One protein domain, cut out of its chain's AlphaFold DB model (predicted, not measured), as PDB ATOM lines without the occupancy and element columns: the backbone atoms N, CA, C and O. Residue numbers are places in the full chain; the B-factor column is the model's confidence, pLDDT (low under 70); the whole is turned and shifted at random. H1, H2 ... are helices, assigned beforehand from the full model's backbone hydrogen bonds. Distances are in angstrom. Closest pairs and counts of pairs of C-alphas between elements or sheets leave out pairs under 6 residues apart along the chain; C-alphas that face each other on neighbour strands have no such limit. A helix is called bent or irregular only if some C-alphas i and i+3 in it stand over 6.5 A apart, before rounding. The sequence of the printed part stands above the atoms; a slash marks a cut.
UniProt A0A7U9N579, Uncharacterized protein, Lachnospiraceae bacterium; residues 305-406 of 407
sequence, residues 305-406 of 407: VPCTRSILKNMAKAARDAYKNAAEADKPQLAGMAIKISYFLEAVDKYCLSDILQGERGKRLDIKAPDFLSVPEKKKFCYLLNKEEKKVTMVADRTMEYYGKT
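AT A GLANCE: This is residues 305 to 406 of the 407 residues of an uncharacterized protein of Lachnospiraceae bacterium (UniProt A0A7U9N579). Two helices, H1 and H2, lie side by side as a hairpin, and a third, much longer helix, H3, crosses them nearly at right angles with its first part packed on both. The far part of H3, with the last two residues, sticks out as a free arm, residues 389 to 406, while a long link, residues 351 to 374, leads from the end of H2 to the beginning of H3. The printed part has 102 residues with three named helices, H1, H2 and H3 in that order, and no named strand; its class is all helix. It is only just loose, close to compact, with a radius of gyration of the C-alphas of 15.7 A, and its C-alphas span 50 by 38 by 21 A.

HOW THE PARTS SIT: H3, residues 375 to 404, is the longest helix. It touches H2, residues 331 to 350, with residues 376 to 381 alone, and H2 touches H3 with residues 333 to 337 alone; the closest C-alphas are those of Gln 333 and Glu 377, 5.3 A apart, and the lines are about perpendicular at 82 degrees. H3 touches H1, residues 309 to 324, with residues 381 to 385 alone, and H1 touches H3 with residues 315 to 319 alone. There the closest C-alphas are those of Met 315 and Phe 381, 6.8 A apart, and the lines are about perpendicular at 78 degrees. H1 and H2 form a helical hairpin and touch at a shallow tilt of 30 degrees, opposite ways, with Ala 316 and Ala 338 as the closest pair, their C-alphas 4.4 A apart. The helix packing is mostly crossed, but only just, with 1 of the 3 touching pairs at a shallow tilt. Every O i to N i+4 pair is within hydrogen-bond range in H2 and H3, and 11 of 12 are in H1.

IN THESE COORDINATES: H3 is 43.3 A long from first to last C-alpha, from C-alpha 375 at (142.983, 176.108, 280.381) to C-alpha 404 at (142.287, 216.744, 265.464). H2 measures 28.4 A. H1 measures 23.9 A and begins with C-alpha 309 at (157.161, 185.782, 268.255); it is neither bent nor irregular, but only just: C-alphas 321 and 324 are 6.1 A apart.

THE WHOLE: The two C-alphas farthest apart are those of Tyr 351 and Thr 406, 50.9 A. Without residues 389 to 406, which stand free, the body of 84 residues spans 38 by 27 by 20 A. The link from H1 to H2 is short, with 6 residues, and that from H2 to H3 is long, with 24. The printed part has no cut. The mean pLDDT of the printed part is 79.9, and 25 residues are under 70, namely residues 359 to 367 and 391 to 406.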
ATOM      1  N   VAL A 305     151.956 177.112 265.457       89.00
ATOM      2  CA  VAL A 305     151.478 177.827 266.640       89.00
ATOM      3  C   VAL A 305     150.818 179.135 266.195       89.00
ATOM      4  O   VAL A 305     151.492 179.949 265.567       89.00
ATOM      5  N   PRO A 306     149.540 179.387 266.539       84.81
ATOM      6  CA  PRO A 306     148.773 180.559 266.099       84.81
ATOM      7  C   PRO A 306     149.129 181.831 266.890       84.81
ATOM      8  O   PRO A 306     148.265 182.498 267.462       84.81
ATOM      9  N   CYS A 307     150.421 182.142 266.985       85.44
ATOM     10  CA  CYS A 307     150.965 183.321 267.646       85.44
ATOM     11  C   CYS A 307     152.254 183.765 266.955       85.44
ATOM     12  O   CYS A 307     153.088 182.943 266.577       85.44
ATOM     13  N   THR A 308     152.481 185.078 266.911       86.38
ATOM     14  CA  THR A 308     153.778 185.621 266.511       86.38
ATOM     15  C   THR A 308     154.773 185.579 267.665       86.38
ATOM     16  O   THR A 308     154.423 185.595 268.852       86.38
ATOM     17  N   ARG A 309     156.056 185.629 267.306       88.56
ATOM     18  CA  ARG A 309     157.161 185.782 268.255       88.56
ATOM     19  C   ARG A 309     156.987 187.001 269.168       88.56
ATOM     20  O   ARG A 309     157.251 186.909 270.365       88.56
ATOM     21  N   SER A 310     156.556 188.135 268.612       87.50
ATOM     22  CA  SER A 310     156.369 189.382 269.362       87.50
ATOM     23  C   SER A 310     155.253 189.266 270.398       87.50
ATOM     24  O   SER A 310     155.463 189.642 271.549       87.50
ATOM     25  N   ILE A 311     154.117 188.664 270.031       88.56
ATOM     26  CA  ILE A 311     152.997 188.435 270.951       88.56
ATOM     27  C   ILE A 311     153.442 187.551 272.114       88.56
ATOM     28  O   ILE A 311     153.218 187.899 273.269       88.56
ATOM     29  N   LEU A 312     154.126 186.439 271.834       91.38
ATOM     30  CA  LEU A 312     154.617 185.546 272.885       91.38
ATOM     31  C   LEU A 312     155.583 186.265 273.838       91.38
ATOM     32  O   LEU A 312     155.418 186.179 275.055       91.38
ATOM     33  N   LYS A 313     156.547 187.034 273.310       91.75
ATOM     34  CA  LYS A 313     157.473 187.825 274.140       91.75
ATOM     35  C   LYS A 313     156.735 188.837 275.021       91.75
ATOM     36  O   LYS A 313     157.032 188.925 276.214       91.75
ATOM     37  N   ASN A 314     155.760 189.555 274.461       89.88
ATOM     38  CA  ASN A 314     154.958 190.526 275.203       89.88
ATOM     39  C   ASN A 314     154.142 189.848 276.303       89.88
ATOM     40  O   ASN A 314     154.212 190.263 277.455       89.88
ATOM     41  N   MET A 315     153.458 188.747 275.991       91.88
ATOM     42  CA  MET A 315     152.643 188.017 276.963       91.88
ATOM     43  C   MET A 315     153.482 187.409 278.090       91.88
ATOM     44  O   MET A 315     153.070 187.462 279.248       91.88
ATOM     45  N   ALA A 316     154.683 186.896 277.800       92.38
ATOM     46  CA  ALA A 316     155.604 186.431 278.836       92.38
ATOM     47  C   ALA A 316     156.034 187.571 279.772       92.38
ATOM     48  O   ALA A 316     156.076 187.391 280.990       92.38
ATOM     49  N   LYS A 317     156.325 188.757 279.224       92.06
ATOM     50  CA  LYS A 317     156.664 189.944 280.018       92.06
ATOM     51  C   LYS A 317     155.470 190.425 280.846       92.06
ATOM     52  O   LYS A 317     155.594 190.549 282.060       92.06
ATOM     53  N   ALA A 318     154.308 190.594 280.219       90.50
ATOM     54  CA  ALA A 318     153.074 191.016 280.873       90.50
ATOM     55  C   ALA A 318     152.674 190.068 282.014       90.50
ATOM     56  O   ALA A 318     152.210 190.521 283.058       90.50
ATOM     57  N   ALA A 319     152.901 188.761 281.853       91.38
ATOM     58  CA  ALA A 319     152.685 187.775 282.905       91.38
ATOM     59  C   ALA A 319     153.600 187.997 284.118       91.38
ATOM     60  O   ALA A 319     153.119 187.986 285.251       91.38
ATOM     61  N   ARG A 320     154.900 188.234 283.891       92.00
ATOM     62  CA  ARG A 320     155.866 188.532 284.965       92.00
ATOM     63  C   ARG A 320     155.552 189.848 285.671       92.00
ATOM     64  O   ARG A 320     155.671 189.924 286.891       92.00
ATOM     65  N   ASP A 321     155.127 190.860 284.923       90.75
ATOM     66  CA  ASP A 321     154.757 192.158 285.487       90.75
ATOM     67  C   ASP A 321     153.471 192.046 286.320       90.75
ATOM     68  O   ASP A 321     153.398 192.563 287.435       90.75
ATOM     69  N   ALA A 322     152.476 191.307 285.821       89.69
ATOM     70  CA  ALA A 322     151.234 191.044 286.540       89.69
ATOM     71  C   ALA A 322     151.454 190.195 287.801       89.69
ATOM     72  O   ALA A 322     150.759 190.404 288.791       89.69
ATOM     73  N   TYR A 323     152.427 189.277 287.791       90.00
ATOM     74  CA  TYR A 323     152.716 188.371 288.906       90.00
ATOM     75  C   TYR A 323     152.983 189.107 290.226       90.00
ATOM     76  O   TYR A 323     152.491 188.685 291.272       90.00
ATOM     77  N   LYS A 324     153.728 190.221 290.187       86.56
ATOM     78  CA  LYS A 324     154.104 190.978 291.397       86.56
ATOM     79  C   LYS A 324     152.893 191.499 292.175       86.56
ATOM     80  O   LYS A 324     152.929 191.512 293.399       86.56
ATOM     81  N   ASN A 325     151.833 191.874 291.461       87.75
ATOM     82  CA  ASN A 325     150.637 192.507 292.022       87.75
ATOM     83  C   ASN A 325     149.403 191.585 291.989       87.75
ATOM     84  O   ASN A 325     148.289 192.037 292.248       87.75
ATOM     85  N   ALA A 326     149.573 190.317 291.609       88.12
ATOM     86  CA  ALA A 326     148.487 189.350 291.539       88.12
ATOM     87  C   ALA A 326     148.160 188.774 292.922       88.12
ATOM     88  O   ALA A 326     149.033 188.650 293.783       88.12
ATOM     89  N   ALA A 327     146.905 188.358 293.106       87.88
ATOM     90  CA  ALA A 327     146.505 187.560 294.259       87.88
ATOM     91  C   ALA A 327     147.289 186.234 294.303       87.88
ATOM     92  O   ALA A 327     147.610 185.674 293.253       87.88
ATOM     93  N   GLU A 328     147.548 185.694 295.498       87.38
ATOM     94  CA  GLU A 328     148.308 184.440 295.671       87.38
ATOM     95  C   GLU A 328     147.735 183.272 294.853       87.38
ATOM     96  O   GLU A 328     148.485 182.497 294.266       87.38
ATOM     97  N   ALA A 329     146.408 183.194 294.717       86.50
ATOM     98  CA  ALA A 329     145.739 182.161 293.923       86.50
ATOM     99  C   ALA A 329     146.004 182.257 292.403       86.50
ATOM    100  O   ALA A 329     145.884 181.254 291.696       86.50
ATOM    101  N   ASP A 330     146.364 183.448 291.907       85.44
ATOM    102  CA  ASP A 330     146.605 183.749 290.487       85.44
ATOM    103  C   ASP A 330     148.094 183.669 290.088       85.44
ATOM    104  O   ASP A 330     148.449 183.589 288.903       85.44
ATOM    105  N   LYS A 331     148.990 183.722 291.078       89.44
ATOM    106  CA  LYS A 331     150.442 183.690 290.877       89.44
ATOM    107  C   LYS A 331     150.923 182.417 290.168       89.44
ATOM    108  O   LYS A 331     151.710 182.554 289.225       89.44
ATOM    109  N   PRO A 332     150.448 181.199 290.509       87.81
ATOM    110  CA  PRO A 332     150.893 179.978 289.841       87.81
ATOM    111  C   PRO A 332     150.609 179.959 288.335       87.81
ATOM    112  O   PRO A 332     151.473 179.538 287.566       87.81
ATOM    113  N   GLN A 333     149.441 180.438 287.882       88.56
ATOM    114  CA  GLN A 333     149.114 180.434 286.449       88.56
ATOM    115  C   GLN A 333     149.931 181.488 285.689       88.56
ATOM    116  O   GLN A 333     150.380 181.225 284.575       88.56
ATOM    117  N   LEU A 334     150.173 182.662 286.285       89.88
ATOM    118  CA  LEU A 334     151.010 183.705 285.680       89.88
ATOM    119  C   LEU A 334     152.478 183.266 285.572       89.88
ATOM    120  O   LEU A 334     153.086 183.426 284.511       89.88
ATOM    121  N   ALA A 335     153.027 182.661 286.629       89.56
ATOM    122  CA  ALA A 335     154.375 182.101 286.612       89.56
ATOM    123  C   ALA A 335     154.498 180.960 285.592       89.56
ATOM    124  O   ALA A 335     155.408 180.973 284.764       89.56
ATOM    125  N   GLY A 336     153.554 180.012 285.601       87.94
ATOM    126  CA  GLY A 336     153.524 178.887 284.665       87.94
ATOM    127  C   GLY A 336     153.480 179.340 283.205       87.94
ATOM    128  O   GLY A 336     154.270 178.866 282.388       87.94
ATOM    129  N   MET A 337     152.630 180.322 282.890       92.44
ATOM    130  CA  MET A 337     152.548 180.915 281.556       92.44
ATOM    131  C   MET A 337     153.858 181.596 281.142       92.44
ATOM    132  O   MET A 337     154.364 181.327 280.053       92.44
ATOM    133  N   ALA A 338     154.436 182.439 282.005       92.50
ATOM    134  CA  ALA A 338     155.693 183.128 281.716       92.50
ATOM    135  C   ALA A 338     156.843 182.144 281.460       92.50
ATOM    136  O   ALA A 338     157.585 182.298 280.487       92.50
ATOM    137  N   ILE A 339     156.977 181.124 282.314       91.00
ATOM    138  CA  ILE A 339     158.019 180.099 282.214       91.00
ATOM    139  C   ILE A 339     157.857 179.310 280.914       91.00
ATOM    140  O   ILE A 339     158.794 179.258 280.122       91.00
ATOM    141  N   LYS A 340     156.666 178.765 280.637       92.38
ATOM    142  CA  LYS A 340     156.424 177.958 279.430       92.38
ATOM    143  C   LYS A 340     156.680 178.735 278.144       92.38
ATOM    144  O   LYS A 340     157.327 178.212 277.244       92.38
ATOM    145  N   ILE A 341     156.212 179.982 278.052       93.81
ATOM    146  CA  ILE A 341     156.451 180.802 276.858       93.81
ATOM    147  C   ILE A 341     157.951 181.080 276.680       93.81
ATOM    148  O   ILE A 341     158.444 181.045 275.555       93.81
ATOM    149  N   SER A 342     158.681 181.321 277.771       92.56
ATOM    150  CA  SER A 342     160.128 181.574 277.713       92.56
ATOM    151  C   SER A 342     160.890 180.351 277.212       92.56
ATOM    152  O   SER A 342     161.625 180.464 276.238       92.56
ATOM    153  N   TYR A 343     160.631 179.181 277.804       91.31
ATOM    154  CA  TYR A 343     161.233 177.914 277.376       91.31
ATOM    155  C   TYR A 343     160.916 177.597 275.913       91.31
ATOM    156  O   TYR A 343     161.795 177.195 275.156       91.31
ATOM    157  N   PHE A 344     159.669 177.816 275.489       93.69
ATOM    158  CA  PHE A 344     159.274 177.603 274.102       93.69
ATOM    159  C   PHE A 344     160.040 178.519 273.138       93.69
ATOM    160  O   PHE A 344     160.551 178.049 272.126       93.69
ATOM    161  N   LEU A 345     160.159 179.813 273.452       93.06
ATOM    162  CA  LEU A 345     160.903 180.760 272.617       93.06
ATOM    163  C   LEU A 345     162.404 180.448 272.575       93.06
ATOM    164  O   LEU A 345     162.996 180.525 271.502       93.06
ATOM    165  N   GLU A 346     163.002 180.053 273.702       92.56
ATOM    166  CA  GLU A 346     164.400 179.603 273.760       92.56
ATOM    167  C   GLU A 346     164.634 178.366 272.884       92.56
ATOM    168  O   GLU A 346     165.612 178.314 272.138       92.56
ATOM    169  N   ALA A 347     163.719 177.391 272.917       91.94
ATOM    170  CA  ALA A 347     163.782 176.216 272.054       91.94
ATOM    171  C   ALA A 347     163.635 176.588 270.568       91.94
ATOM    172  O   ALA A 347     164.410 176.115 269.739       91.94
ATOM    173  N   VAL A 348     162.693 177.474 270.231       91.06
ATOM    174  CA  VAL A 348     162.515 177.985 268.861       91.06
ATOM    175  C   VAL A 348     163.785 178.671 268.351       91.06
ATOM    176  O   VAL A 348     164.176 178.449 267.208       91.06
ATOM    177  N   ASP A 349     164.440 179.468 269.195       90.31
ATOM    178  CA  ASP A 349     165.682 180.168 268.856       90.31
ATOM    179  C   ASP A 349     166.852 179.213 268.653       90.31
ATOM    180  O   ASP A 349     167.523 179.255 267.622       90.31
ATOM    181  N   LYS A 350     167.070 178.319 269.618       91.88
ATOM    182  CA  LYS A 350     168.192 177.381 269.610       91.88
ATOM    183  C   LYS A 350     168.145 176.414 268.425       91.88
ATOM    184  O   LYS A 350     169.195 176.018 267.930       91.88
ATOM    185  N   TYR A 351     166.945 176.034 267.986       90.19
ATOM    186  CA  TYR A 351     166.732 175.049 266.921       90.19
ATOM    187  C   TYR A 351     166.257 175.653 265.591       90.19
ATOM    188  O   TYR A 351     165.877 174.905 264.692       90.19
ATOM    189  N   CYS A 352     166.289 176.984 265.450       87.19
ATOM    190  CA  CYS A 352     165.879 177.704 264.238       87.19
ATOM    191  C   CYS A 352     164.467 177.329 263.737       87.19
ATOM    192  O   CYS A 352     164.257 177.151 262.541       87.19
ATOM    193  N   LEU A 353     163.497 177.216 264.651       89.44
ATOM    194  CA  LEU A 353     162.119 176.786 264.364       89.44
ATOM    195  C   LEU A 353     161.147 177.968 264.210       89.44
ATOM    196  O   LEU A 353     160.010 177.912 264.673       89.44
ATOM    197  N   SER A 354     161.588 179.098 263.652       86.31
ATOM    198  CA  SER A 354     160.724 180.282 263.506       86.31
ATOM    199  C   SER A 354     159.561 180.058 262.533       86.31
ATOM    200  O   SER A 354     158.537 180.727 262.649       86.31
ATOM    201  N   ASP A 355     159.693 179.091 261.625       86.69
ATOM    202  CA  ASP A 355     158.695 178.677 260.639       86.69
ATOM    203  C   ASP A 355     157.396 178.144 261.263       86.69
ATOM    204  O   ASP A 355     156.339 178.225 260.636       86.69
ATOM    205  N   ILE A 356     157.442 177.658 262.508       90.25
ATOM    206  CA  ILE A 356     156.254 177.137 263.196       90.25
ATOM    207  C   ILE A 356     155.343 178.250 263.737       90.25
ATOM    208  O   ILE A 356     154.205 177.977 264.105       90.25
ATOM    209  N   LEU A 357     155.809 179.502 263.815       87.50
ATOM    210  CA  LEU A 357     155.032 180.619 264.356       87.50
ATOM    211  C   LEU A 357     154.161 181.255 263.264       87.50
ATOM    212  O   LEU A 357     154.653 181.890 262.333       87.50
ATOM    213  N   GLN A 358     152.842 181.116 263.387       75.94
ATOM    214  CA  GLN A 358     151.882 181.684 262.447       75.94
ATOM    215  C   GLN A 358     151.549 183.136 262.817       75.94
ATOM    216  O   GLN A 358     151.176 183.443 263.949       75.94
ATOM    217  N   GLY A 359     151.667 184.033 261.835       57.06
ATOM    218  CA  GLY A 359     151.266 185.439 261.953       57.06
ATOM    219  C   GLY A 359     152.148 186.438 261.196       57.06
ATOM    220  O   GLY A 359     151.789 187.607 261.122       57.06
ATOM    221  N   GLU A 360     153.259 186.007 260.584       49.34
ATOM    222  CA  GLU A 360     154.038 186.870 259.671       49.34
ATOM    223  C   GLU A 360     153.484 186.887 258.234       49.34
ATOM    224  O   GLU A 360     153.732 187.826 257.482       49.34
ATOM    225  N   ARG A 361     152.674 185.892 257.848       42.06
ATOM    226  CA  ARG A 361     152.065 185.796 256.512       42.06
ATOM    227  C   ARG A 361     150.559 186.082 256.563       42.06
ATOM    228  O   ARG A 361     149.756 185.162 256.598       42.06
ATOM    229  N   GLY A 362     150.200 187.364 256.522       37.16
ATOM    230  CA  GLY A 362     148.896 187.832 256.029       37.16
ATOM    231  C   GLY A 362     147.748 187.923 257.042       37.16
ATOM    232  O   GLY A 362     147.116 186.925 257.355       37.16
ATOM    233  N   LYS A 363     147.406 189.173 257.406       42.16
ATOM    234  CA  LYS A 363     146.215 189.634 258.161       42.16
ATOM    235  C   LYS A 363     146.088 189.055 259.584       42.16
ATOM    236  O   LYS A 363     146.497 187.939 259.859       42.16
ATOM    237  N   ARG A 364     145.547 189.854 260.517       46.97
ATOM    238  CA  ARG A 364     145.228 189.465 261.909       46.97
ATOM    239  C   ARG A 364     144.233 188.290 261.909       46.97
ATOM    240  O   ARG A 364     143.037 188.495 262.065       46.97
ATOM    241  N   LEU A 365     144.707 187.078 261.657       48.66
ATOM    242  CA  LEU A 365     143.945 185.846 261.792       48.66
ATOM    243  C   LEU A 365     143.965 185.466 263.270       48.66
ATOM    244  O   LEU A 365     145.045 185.350 263.842       48.66
ATOM    245  N   ASP A 366     142.774 185.350 263.863       59.00
ATOM    246  CA  ASP A 366     142.447 184.804 265.187       59.00
ATOM    247  C   ASP A 366     143.655 184.360 266.029       59.00
ATOM    248  O   ASP A 366     143.968 183.168 266.116       59.00
ATOM    249  N   ILE A 367     144.331 185.323 266.668       68.31
ATOM    250  CA  ILE A 367     145.409 185.034 267.618       68.31
ATOM    251  C   ILE A 367     144.802 184.187 268.735       68.31
ATOM    252  O   ILE A 367     143.917 184.631 269.470       68.31
ATOM    253  N   LYS A 368     145.276 182.947 268.861       81.81
ATOM    254  CA  LYS A 368     144.793 181.985 269.855       81.81
ATOM    255  C   LYS A 368     145.913 181.643 270.818       81.81
ATOM    256  O   LYS A 368     147.068 181.506 270.429       81.81
ATOM    257  N   ALA A 369     145.557 181.474 272.088       85.81
ATOM    258  CA  ALA A 369     146.513 181.059 273.103       85.81
ATOM    259  C   ALA A 369     147.146 179.699 272.725       85.81
ATOM    260  O   ALA A 369     146.398 178.770 272.394       85.81
ATOM    261  N   PRO A 370     148.484 179.551 272.807       89.88
ATOM    262  CA  PRO A 370     149.174 178.323 272.416       89.88
ATOM    263  C   PRO A 370     148.667 177.078 273.144       89.88
ATOM    264  O   PRO A 370     148.320 177.124 274.326       89.88
ATOM    265  N   ASP A 371     148.681 175.929 272.468       89.81
ATOM    266  CA  ASP A 371     148.107 174.694 273.012       89.81
ATOM    267  C   ASP A 371     148.866 174.082 274.184       89.81
ATOM    268  O   ASP A 371     148.261 173.351 274.973       89.81
ATOM    269  N   PHE A 372     150.144 174.425 274.342       91.06
ATOM    270  CA  PHE A 372     150.950 174.032 275.496       91.06
ATOM    271  C   PHE A 372     150.559 174.754 276.799       91.06
ATOM    272  O   PHE A 372     150.997 174.356 277.882       91.06
ATOM    273  N   LEU A 373     149.725 175.795 276.725       90.56
ATOM    274  CA  LEU A 373     149.148 176.436 277.903       90.56
ATOM    275  C   LEU A 373     147.928 175.649 278.407       90.56
ATOM    276  O   LEU A 373     147.079 175.195 277.634       90.56
ATOM    277  N   SER A 374     147.824 175.505 279.725       87.25
ATOM    278  CA  SER A 374     146.659 174.925 280.398       87.25
ATOM    279  C   SER A 374     145.429 175.829 280.258       87.25
ATOM    280  O   SER A 374     145.552 177.012 279.959       87.25
ATOM    281  N   VAL A 375     144.221 175.307 280.493       87.94
ATOM    282  CA  VAL A 375     142.983 176.108 280.381       87.94
ATOM    283  C   VAL A 375     143.017 177.377 281.259       87.94
ATOM    284  O   VAL A 375     142.692 178.450 280.742       87.94
ATOM    285  N   PRO A 376     143.450 177.326 282.535       86.81
ATOM    286  CA  PRO A 376     143.618 178.532 283.348       86.81
ATOM    287  C   PRO A 376     144.671 179.504 282.791       86.81
ATOM    288  O   PRO A 376     144.432 180.711 282.758       86.81
ATOM    289  N   GLU A 377     145.806 178.994 282.302       90.00
ATOM    290  CA  GLU A 377     146.856 179.814 281.679       90.00
ATOM    291  C   GLU A 377     146.345 180.486 280.395       90.00
ATOM    292  O   GLU A 377     146.548 181.682 280.217       90.00
ATOM    293  N   LYS A 378     145.601 179.768 279.542       90.69
ATOM    294  CA  LYS A 378     144.971 180.318 278.329       90.69
ATOM    295  C   LYS A 378     144.007 181.459 278.660       90.69
ATOM    296  O   LYS A 378     144.018 182.477 277.976       90.69
ATOM    297  N   LYS A 379     143.210 181.337 279.731       88.56
ATOM    298  CA  LYS A 379     142.323 182.427 280.185       88.56
ATOM    299  C   LYS A 379     143.117 183.676 280.575       88.56
ATOM    300  O   LYS A 379     142.749 184.777 280.169       88.56
ATOM    301  N   LYS A 380     144.214 183.517 281.327       89.25
ATOM    302  CA  LYS A 380     145.091 184.643 281.698       89.25
ATOM    303  C   LYS A 380     145.808 185.230 280.480       89.25
ATOM    304  O   LYS A 380     145.884 186.450 280.378       89.25
ATOM    305  N   PHE A 381     146.245 184.394 279.540       90.00
ATOM    306  CA  PHE A 381     146.833 184.822 278.270       90.00
ATOM    307  C   PHE A 381     145.876 185.733 277.498       90.00
ATOM    308  O   PHE A 381     146.218 186.875 277.209       90.00
ATOM    309  N   CYS A 382     144.649 185.271 277.236       88.06
ATOM    310  CA  CYS A 382     143.652 186.058 276.507       88.06
ATOM    311  C   CYS A 382     143.266 187.339 277.259       88.06
ATOM    312  O   CYS A 382     143.079 188.385 276.646       88.06
ATOM    313  N   TYR A 383     143.179 187.288 278.593       86.94
ATOM    314  CA  TYR A 383     142.917 188.478 279.403       86.94
ATOM    315  C   TYR A 383     144.018 189.539 279.257       86.94
ATOM    316  O   TYR A 383     143.711 190.717 279.067       86.94
ATOM    317  N   LEU A 384     145.293 189.137 279.325       86.75
ATOM    318  CA  LEU A 384     146.419 190.056 279.141       86.75
ATOM    319  C   LEU A 384     146.486 190.587 277.707       86.75
ATOM    320  O   LEU A 384     146.689 191.787 277.536       86.75
ATOM    321  N   LEU A 385     146.235 189.734 276.711       85.62
ATOM    322  CA  LEU A 385     146.192 190.125 275.303       85.62
ATOM    323  C   LEU A 385     145.132 191.210 275.067       85.62
ATOM    324  O   LEU A 385     145.458 192.292 274.589       85.62
ATOM    325  N   ASN A 386     143.898 190.986 275.527       83.75
ATOM    326  CA  ASN A 386     142.810 191.963 275.421       83.75
ATOM    327  C   ASN A 386     143.131 193.273 276.159       83.75
ATOM    328  O   ASN A 386     142.724 194.355 275.736       83.75
ATOM    329  N   LYS A 387     143.838 193.200 277.294       82.31
ATOM    330  CA  LYS A 387     144.246 194.385 278.060       82.31
ATOM    331  C   LYS A 387     145.324 195.187 277.329       82.31
ATOM    332  O   LYS A 387     145.292 196.414 277.391       82.31
ATOM    333  N   GLU A 388     146.267 194.525 276.662       75.81
ATOM    334  CA  GLU A 388     147.242 195.199 275.801       75.81
ATOM    335  C   GLU A 388     146.572 195.815 274.573       75.81
ATOM    336  O   GLU A 388     146.811 196.988 274.297       75.81
ATOM    337  N   GLU A 389     145.670 195.097 273.903       73.75
ATOM    338  CA  GLU A 389     144.924 195.632 272.757       73.75
ATOM    339  C   GLU A 389     144.130 196.889 273.129       73.75
ATOM    340  O   GLU A 389     144.246 197.905 272.446       73.75
ATOM    341  N   LYS A 390     143.419 196.873 274.267       71.38
ATOM    342  CA  LYS A 390     142.693 198.047 274.785       71.38
ATOM    343  C   LYS A 390     143.604 199.231 275.120       71.38
ATOM    344  O   LYS A 390     143.197 200.382 274.969       71.38
ATOM    345  N   LYS A 391     144.829 198.978 275.596       68.56
ATOM    346  CA  LYS A 391     145.814 200.047 275.834       68.56
ATOM    347  C   LYS A 391     146.279 200.664 274.519       68.56
ATOM    348  O   LYS A 391     146.381 201.883 274.440       68.56
ATOM    349  N   VAL A 392     146.546 199.842 273.505       65.62
ATOM    350  CA  VAL A 392     146.981 200.315 272.184       65.62
ATOM    351  C   VAL A 392     145.888 201.151 271.518       65.62
ATOM    352  O   VAL A 392     146.196 202.225 271.009       65.62
ATOM    353  N   THR A 393     144.618 200.728 271.579       62.66
ATOM    354  CA  THR A 393     143.500 201.525 271.042       62.66
ATOM    355  C   THR A 393     143.323 202.843 271.793       62.66
ATOM    356  O   THR A 393     143.268 203.884 271.155       62.66
ATOM    357  N   MET A 394     143.364 202.846 273.133       55.84
ATOM    358  CA  MET A 394     143.284 204.095 273.912       55.84
ATOM    359  C   MET A 394     144.410 205.088 273.591       55.84
ATOM    360  O   MET A 394     144.187 206.297 273.616       55.84
ATOM    361  N   VAL A 395     145.631 204.603 273.351       60.12
ATOM    362  CA  VAL A 395     146.757 205.470 272.974       60.12
ATOM    363  C   VAL A 395     146.556 206.016 271.563       60.12
ATOM    364  O   VAL A 395     146.743 207.213 271.373       60.12
ATOM    365  N   ALA A 396     146.122 205.175 270.617       58.16
ATOM    366  CA  ALA A 396     145.829 205.579 269.243       58.16
ATOM    367  C   ALA A 396     144.721 206.649 269.177       58.16
ATOM    368  O   ALA A 396     144.907 207.677 268.523       58.16
ATOM    369  N   ASP A 397     143.629 206.455 269.920       57.59
ATOM    370  CA  ASP A 397     142.507 207.397 270.000       57.59
ATOM    371  C   ASP A 397     142.948 208.742 270.600       57.59
ATOM    372  O   ASP A 397     142.637 209.801 270.055       57.59
ATOM    373  N   ARG A 398     143.771 208.718 271.660       55.69
ATOM    374  CA  ARG A 398     144.362 209.941 272.232       55.69
ATOM    375  C   ARG A 398     145.288 210.649 271.248       55.69
ATOM    376  O   ARG A 398     145.236 211.869 271.149       55.69
ATOM    377  N   THR A 399     146.126 209.927 270.501       56.03
ATOM    378  CA  THR A 399     146.955 210.558 269.459       56.03
ATOM    379  C   THR A 399     146.109 211.180 268.347       56.03
ATOM    380  O   THR A 399     146.452 212.264 267.887       56.03
ATOM    381  N   MET A 400     144.983 210.572 267.959       54.84
ATOM    382  CA  MET A 400     144.062 211.157 266.974       54.84
ATOM    383  C   MET A 400     143.375 212.426 267.501       54.84
ATOM    384  O   MET A 400     143.250 213.395 266.753       54.84
ATOM    385  N   GLU A 401     143.011 212.489 268.787       53.50
ATOM    386  CA  GLU A 401     142.492 213.720 269.411       53.50
ATOM    387  C   GLU A 401     143.515 214.869 269.425       53.50
ATOM    388  O   GLU A 401     143.138 216.029 269.236       53.50
ATOM    389  N   TYR A 402     144.809 214.576 269.601       50.03
ATOM    390  CA  TYR A 402     145.868 215.595 269.551       50.03
ATOM    391  C   TYR A 402     146.073 216.177 268.140       50.03
ATOM    392  O   TYR A 402     146.278 217.384 268.005       50.03
ATOM    393  N   TYR A 403     145.958 215.357 267.089       49.16
ATOM    394  CA  TYR A 403     146.039 215.824 265.695       49.16
ATOM    395  C   TYR A 403     144.727 216.439 265.174       49.16
ATOM    396  O   TYR A 403     144.752 217.229 264.234       49.16
ATOM    397  N   GLY A 404     143.580 216.129 265.789       50.75
ATOM    398  CA  GLY A 404     142.287 216.744 265.464       50.75
ATOM    399  C   GLY A 404     142.100 218.157 266.030       50.75
ATOM    400  O   GLY A 404     141.313 218.925 265.488       50.75
ATOM    401  N   LYS A 405     142.833 218.523 267.091       47.34
ATOM    402  CA  LYS A 405     142.801 219.866 267.711       47.34
ATOM    403  C   LYS A 405     143.822 220.860 267.141       47.34
ATOM    404  O   LYS A 405     143.904 221.983 267.627       47.34
ATOM    405  N   THR A 406     144.607 220.460 266.141       47.03
ATOM    406  CA  THR A 406     145.621 221.301 265.474       47.03
ATOM    407  C   THR A 406     145.284 221.612 264.010       47.03
ATOM    408  O   THR A 406     146.176 221.943 263.231       47.03
TER     409      THR A 406